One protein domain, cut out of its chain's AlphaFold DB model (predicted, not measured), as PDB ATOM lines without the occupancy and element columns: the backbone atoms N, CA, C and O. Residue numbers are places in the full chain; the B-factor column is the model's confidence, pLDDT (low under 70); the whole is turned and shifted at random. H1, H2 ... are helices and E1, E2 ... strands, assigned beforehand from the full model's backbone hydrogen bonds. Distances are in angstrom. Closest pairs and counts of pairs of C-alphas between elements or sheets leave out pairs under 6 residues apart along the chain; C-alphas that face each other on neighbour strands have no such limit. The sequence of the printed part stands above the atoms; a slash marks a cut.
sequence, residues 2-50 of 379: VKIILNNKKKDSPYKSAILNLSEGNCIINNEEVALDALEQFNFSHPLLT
ATOM      1  N   VAL A   2     217.388 183.138 125.785       93.62
ATOM      2  CA  VAL A   2     217.667 183.906 127.007       93.62
ATOM      3  C   VAL A   2     216.494 184.846 127.268       93.62
ATOM      4  O   VAL A   2     216.206 185.721 126.446       93.62
ATOM      5  N   LYS A   3     215.822 184.655 128.402       96.75
ATOM      6  CA  LYS A   3     214.737 185.509 128.892       96.75
ATOM      7  C   LYS A   3     215.252 186.451 129.972       96.75
ATOM      8  O   LYS A   3     215.929 186.015 130.897       96.75
ATOM      9  N   ILE A   4     214.905 187.730 129.880       97.44
ATOM     10  CA  ILE A   4     215.244 188.726 130.901       97.44
ATOM     11  C   ILE A   4     213.966 189.137 131.621       97.44
ATOM     12  O   ILE A   4     213.062 189.706 131.010       97.44
ATOM     13  N   ILE A   5     213.905 188.879 132.921       97.62
ATOM     14  CA  ILE A   5     212.821 189.330 133.789       97.62
ATOM     15  C   ILE A   5     213.187 190.713 134.322       97.62
ATOM     16  O   ILE A   5     214.254 190.909 134.898       97.62
ATOM     17  N   LEU A   6     212.301 191.683 134.117       97.25
ATOM     18  CA  LEU A   6     212.453 193.071 134.539       97.25
ATOM     19  C   LEU A   6     211.327 193.409 135.516       97.25
ATOM     20  O   LEU A   6     210.157 193.246 135.168       97.25
ATOM     21  N   ASN A   7     211.644 193.952 136.692       97.06
ATOM     22  CA  ASN A   7     210.627 194.491 137.601       97.06
ATOM     23  C   ASN A   7     210.526 196.010 137.463       97.06
ATOM     24  O   ASN A   7     211.515 196.738 137.589       97.06
ATOM     25  N   ASN A   8     209.313 196.509 137.250       97.06
ATOM     26  CA  ASN A   8     209.072 197.929 137.055       97.06
ATOM     27  C   ASN A   8     209.426 198.726 138.318       97.06
ATOM     28  O   ASN A   8     208.897 198.479 139.404       97.06
ATOM     29  N   LYS A   9     210.292 199.731 138.181       96.12
ATOM     30  CA  LYS A   9     210.690 200.607 139.290       96.12
ATOM     31  C   LYS A   9     209.691 201.734 139.558       96.12
ATOM     32  O   LYS A   9     209.773 202.376 140.607       96.12
ATOM     33  N   LYS A  10     208.710 201.957 138.676       95.19
ATOM     34  CA  LYS A  10     207.598 202.885 138.931       95.19
ATOM     35  C   LYS A  10     206.516 202.200 139.768       95.19
ATOM     36  O   LYS A  10     205.687 201.459 139.244       95.19
ATOM     37  N   LYS A  11     206.511 202.475 141.079       92.75
ATOM     38  CA  LYS A  11     205.603 201.847 142.061       92.75
ATOM     39  C   LYS A  11     204.119 201.985 141.700       92.75
ATOM     40  O   LYS A  11     203.367 201.034 141.906       92.75
ATOM     41  N   ASP A  12     203.741 203.117 141.111       94.75
ATOM     42  CA  ASP A  12     202.349 203.448 140.778       94.75
ATOM     43  C   ASP A  12     201.876 202.852 139.444       94.75
ATOM     44  O   ASP A  12     200.692 202.913 139.125       94.75
ATOM     45  N   SER A  13     202.775 202.255 138.648       94.81
ATOM     46  CA  SER A  13     202.373 201.597 137.404       94.81
ATOM     47  C   SER A  13     201.564 200.325 137.700       94.81
ATOM     48  O   SER A  13     201.951 199.557 138.591       94.81
ATOM     49  N   PRO A  14     200.469 200.050 136.967       94.06
ATOM     50  CA  PRO A  14     199.753 198.781 137.081       94.06
ATOM     51  C   PRO A  14     200.557 197.603 136.504       94.06
ATOM     52  O   PRO A  14     200.280 196.455 136.839       94.06
ATOM     53  N   TYR A  15     201.582 197.873 135.690       95.69
ATOM     54  CA  TYR A  15     202.435 196.858 135.082       95.69
ATOM     55  C   TYR A  15     203.674 196.624 135.947       95.69
ATOM     56  O   TYR A  15     204.569 197.472 136.008       95.69
ATOM     57  N   LYS A  16     203.711 195.494 136.660       96.06
ATOM     58  CA  LYS A  16     204.735 195.227 137.687       96.06
ATOM     59  C   LYS A  16     205.993 194.557 137.154       96.06
ATOM     60  O   LYS A  16     207.072 194.832 137.670       96.06
ATOM     61  N   SER A  17     205.872 193.734 136.123       97.06
ATOM     62  CA  SER A  17     206.987 192.985 135.553       97.06
ATOM     63  C   SER A  17     206.850 192.861 134.045       97.06
ATOM     64  O   SER A  17     205.744 192.918 133.507       97.06
ATOM     65  N   ALA A  18     207.979 192.662 133.384       97.38
ATOM     66  CA  ALA A  18     208.079 192.415 131.960       97.38
ATOM     67  C   ALA A  18     209.073 191.272 131.719       97.38
ATOM     68  O   ALA A  18     210.089 191.188 132.410       97.38
ATOM     69  N   ILE A  19     208.780 190.391 130.765       97.50
ATOM     70  CA  ILE A  19     209.676 189.301 130.362       97.50
ATOM     71  C   ILE A  19     210.106 189.563 128.929       97.50
ATOM     72  O   ILE A  19     209.304 189.453 128.006       97.50
ATOM     73  N   LEU A  20     211.373 189.897 128.736       95.81
ATOM     74  CA  LEU A  20     211.934 190.124 127.415       95.81
ATOM     75  C   LEU A  20     212.514 188.836 126.844       95.81
ATOM     76  O   LEU A  20     213.351 188.193 127.480       95.81
ATOM     77  N   ASN A  21     212.132 188.514 125.612       94.06
ATOM     78  CA  ASN A  21     212.753 187.458 124.835       94.06
ATOM     79  C   ASN A  21     213.794 188.041 123.870       94.06
ATOM     80  O   ASN A  21     213.454 188.607 122.829       94.06
ATOM     81  N   LEU A  22     215.080 187.874 124.191       90.94
ATOM     82  CA  LEU A  22     216.162 188.452 123.391       90.94
ATOM     83  C   LEU A  22     216.247 187.898 121.959       90.94
ATOM     84  O   LEU A  22     216.788 188.578 121.092       90.94
ATOM     85  N   SER A  23     215.764 186.677 121.692       88.56
ATOM     86  CA  SER A  23     215.830 186.108 120.338       88.56
ATOM     87  C   SER A  23     214.768 186.675 119.400       88.56
ATOM     88  O   SER A  23     214.972 186.699 118.191       88.56
ATOM     89  N   GLU A  24     213.636 187.103 119.955       87.81
ATOM     90  CA  GLU A  24     212.476 187.586 119.197       87.81
ATOM     91  C   GLU A  24     212.403 189.117 119.175       87.81
ATOM     92  O   GLU A  24     211.763 189.681 118.296       87.81
ATOM     93  N   GLY A  25     213.071 189.798 120.115       85.62
ATOM     94  CA  GLY A  25     212.991 191.256 120.267       85.62
ATOM     95  C   GLY A  25     211.674 191.736 120.888       85.62
ATOM     96  O   GLY A  25     211.444 192.941 120.992       85.62
ATOM     97  N   ASN A  26     210.837 190.797 121.332       91.38
ATOM     98  CA  ASN A  26     209.518 191.052 121.887       91.38
ATOM     99  C   ASN A  26     209.512 190.873 123.404       91.38
ATOM    100  O   ASN A  26     210.251 190.068 123.981       91.38
ATOM    101  N   CYS A  27     208.652 191.641 124.053       94.69
ATOM    102  CA  CYS A  27     208.490 191.696 125.489       94.69
ATOM    103  C   CYS A  27     207.071 191.274 125.867       94.69
ATOM    104  O   CYS A  27     206.112 191.701 125.234       94.69
ATOM    105  N   ILE A  28     206.925 190.468 126.914       96.56
ATOM    106  CA  ILE A  28     205.625 190.097 127.469       96.56
ATOM    107  C   ILE A  28     205.370 190.936 128.721       96.56
ATOM    108  O   ILE A  28     206.131 190.862 129.689       96.56
ATOM    109  N   ILE A  29     204.275 191.692 128.725       96.00
ATOM    110  CA  ILE A  29     203.816 192.510 129.851       96.00
ATOM    111  C   ILE A  29     202.327 192.228 130.089       96.00
ATOM    112  O   ILE A  29     201.524 192.322 129.173       96.00
ATOM    113  N   ASN A  30     201.935 191.806 131.299       91.81
ATOM    114  CA  ASN A  30     200.552 191.381 131.603       91.81
ATOM    115  C   ASN A  30     199.944 190.365 130.600       91.81
ATOM    116  O   ASN A  30     198.755 190.422 130.301       91.81
ATOM    117  N   ASN A  31     200.743 189.407 130.117       91.88
ATOM    118  CA  ASN A  31     200.378 188.421 129.081       91.88
ATOM    119  C   ASN A  31     200.127 188.999 127.675       91.88
ATOM    120  O   ASN A  31     199.681 188.264 126.797       91.88
ATOM    121  N   GLU A  32     200.432 190.275 127.443       93.62
ATOM    122  CA  GLU A  32     200.416 190.894 126.120       93.62
ATOM    123  C   GLU A  32     201.838 190.973 125.564       93.62
ATOM    124  O   GLU A  32     202.777 191.340 126.272       93.62
ATOM    125  N   GLU A  33     201.992 190.614 124.293       95.94
ATOM    126  CA  GLU A  33     203.255 190.720 123.570       95.94
ATOM    127  C   GLU A  33     203.369 192.108 122.936       95.94
ATOM    128  O   GLU A  33     202.509 192.533 122.164       95.94
ATOM    129  N   VAL A  34     204.432 192.827 123.284       95.44
ATOM    130  CA  VAL A  34     204.691 194.199 122.850       95.44
ATOM    131  C   VAL A  34     206.141 194.348 122.404       95.44
ATOM    132  O   VAL A  34     207.031 193.626 122.860       95.44
ATOM    133  N   ALA A  35     206.402 195.309 121.523       92.69
ATOM    134  CA  ALA A  35     207.769 195.666 121.162       92.69
ATOM    135  C   ALA A  35     208.511 196.281 122.366       92.69
ATOM    136  O   ALA A  35     207.899 196.907 123.236       92.69
ATOM    137  N   LEU A  36     209.835 196.109 122.429       91.38
ATOM    138  CA  LEU A  36     210.650 196.599 123.549       91.38
ATOM    139  C   LEU A  36     210.537 198.122 123.755       91.38
ATOM    140  O   LEU A  36     210.465 198.589 124.890       91.38
ATOM    141  N   ASP A  37     210.491 198.894 122.671       90.81
ATOM    142  CA  ASP A  37     210.343 200.356 122.677       90.81
ATOM    143  C   ASP A  37     208.946 200.821 123.123       90.81
ATOM    144  O   ASP A  37     208.789 201.931 123.636       90.81
ATOM    145  N   ALA A  38     207.932 199.959 123.024       94.44
ATOM    146  CA  ALA A  38     206.589 200.257 123.504       94.44
ATOM    147  C   ALA A  38     206.492 200.281 125.039       94.44
ATOM    148  O   ALA A  38     205.544 200.861 125.569       94.44
ATOM    149  N   LEU A  39     207.465 199.717 125.773       93.56
ATOM    150  CA  LEU A  39     207.455 199.658 127.244       93.56
ATOM    151  C   LEU A  39     207.267 201.031 127.915       93.56
ATOM    152  O   LEU A  39     206.628 201.124 128.967       93.56
ATOM    153  N   GLU A  40     207.766 202.111 127.310       92.19
ATOM    154  CA  GLU A  40     207.591 203.468 127.842       92.19
ATOM    155  C   GLU A  40     206.110 203.873 127.939       92.19
ATOM    156  O   GLU A  40     205.703 204.519 128.911       92.19
ATOM    157  N   GLN A  41     205.283 203.425 126.987       94.38
ATOM    158  CA  GLN A  41     203.840 203.693 126.936       94.38
ATOM    159  C   GLN A  41     203.096 203.030 128.104       94.38
ATOM    160  O   GLN A  41     202.095 203.553 128.591       94.38
ATOM    161  N   PHE A  42     203.636 201.925 128.622       94.44
ATOM    162  CA  PHE A  42     203.116 201.205 129.787       94.44
ATOM    163  C   PHE A  42     203.585 201.807 131.117       94.44
ATOM    164  O   PHE A  42     203.453 201.187 132.177       94.44
ATOM    165  N   ASN A  43     204.161 203.015 131.099       95.06
ATOM    166  CA  ASN A  43     204.780 203.620 132.272       95.06
ATOM    167  C   ASN A  43     205.769 202.634 132.934       95.06
ATOM    168  O   ASN A  43     205.788 202.469 134.159       95.06
ATOM    169  N   PHE A  44     206.538 201.916 132.110       96.44
ATOM    170  CA  PHE A  44     207.511 200.929 132.554       96.44
ATOM    171  C   PHE A  44     208.904 201.549 132.628       96.44
ATOM    172  O   PHE A  44     209.296 202.335 131.770       96.44
ATOM    173  N   SER A  45     209.657 201.239 133.682       96.44
ATOM    174  CA  SER A  45     211.038 201.692 133.828       96.44
ATOM    175  C   SER A  45     211.863 200.657 134.572       96.44
ATOM    176  O   SER A  45     211.467 200.173 135.632       96.44
ATOM    177  N   HIS A  46     213.034 200.356 134.028       97.25
ATOM    178  CA  HIS A  46     214.035 199.518 134.660       97.25
ATOM    179  C   HIS A  46     215.431 200.062 134.304       97.25
ATOM    180  O   HIS A  46     215.636 200.409 133.140       97.25
ATOM    181  N   PRO A  47     216.400 200.126 135.242       97.12
ATOM    182  CA  PRO A  47     217.723 200.707 134.987       97.12
ATOM    183  C   PRO A  47     218.453 200.105 133.780       97.12
ATOM    184  O   PRO A  47     219.099 200.836 133.033       97.12
ATOM    185  N   LEU A  48     218.284 198.799 133.548       97.25
ATOM    186  CA  LEU A  48     218.890 198.092 132.414       97.25
ATOM    187  C   LEU A  48     218.474 198.657 131.046       97.25
ATOM    188  O   LEU A  48     219.294 198.667 130.140       97.25
ATOM    189  N   LEU A  49     217.242 199.165 130.907       95.81
ATOM    190  CA  LEU A  49     216.742 199.744 129.647       95.81
ATOM    191  C   LEU A  49     217.448 201.061 129.280       95.81
ATOM    192  O   LEU A  49     217.360 201.520 128.148       95.81
ATOM    193  N   THR A  50     218.108 201.682 130.258       95.62
ATOM    194  CA  THR A  50     218.823 202.959 130.122       95.62
ATOM    195  C   THR A  50     220.337 202.813 130.299       95.62
ATOM    196  O   THR A  50     221.061 203.809 130.267       95.62
TER     197      THR A  50
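Overview. This is residues 2 to 50 of the 379 residues of the protein "Histone-lysine N-methyltransferase [SET domain]" of Tatlockia micdadei (UniProt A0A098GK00). Four strands form a strongly twisted sheet, a meander, each strand the antiparallel neighbour of the one before, with H1 over one face. The printed part has 49 residues, mixed in class, running E1 E2 E3 E4 H1 H2. It is compact, radius of gyration of the C-alphas 9.7 A, spanning 30 by 20 by 15 A.

Arrangement. Start at E1, residues 3 to 7, a hairpin with E2, residues 17 to 21; N 4 and O 20 are within hydrogen-bond range, 2.9 A. E2 and E3, residues 26 to 29, are a hairpin; see N 28 and O 19, 2.8 A. E3 and E4, residues 32 to 35, are another; see N 27 and O 34, 2.8 A. H1, residues 36 to 42, is on the sheet, height 7.8 A; the closest C-alphas of H1 and E3, Leu 36 and Cys 27, are 5.7 A apart. H1 has 0 of 3 O i to N i+4 pairs within range, but 3 of 4 O i to N i+3. H2, residues 47 to 50, is apart from H1.

Along the chain. Find C-alpha 3 at (214.737, 185.509, 128.892), where E1 begins its 13.2 A; E2 spans 13.4 A, H1 10.8 A. H2 ends at C-alpha 50, (218.823, 202.959, 130.122).

Size, cuts and confidence. The farthest C-alphas, Asp 12 and Ser 23, are 30.0 A apart. The printed part has no cut or long link; no printed residue is under 70 in pLDDT.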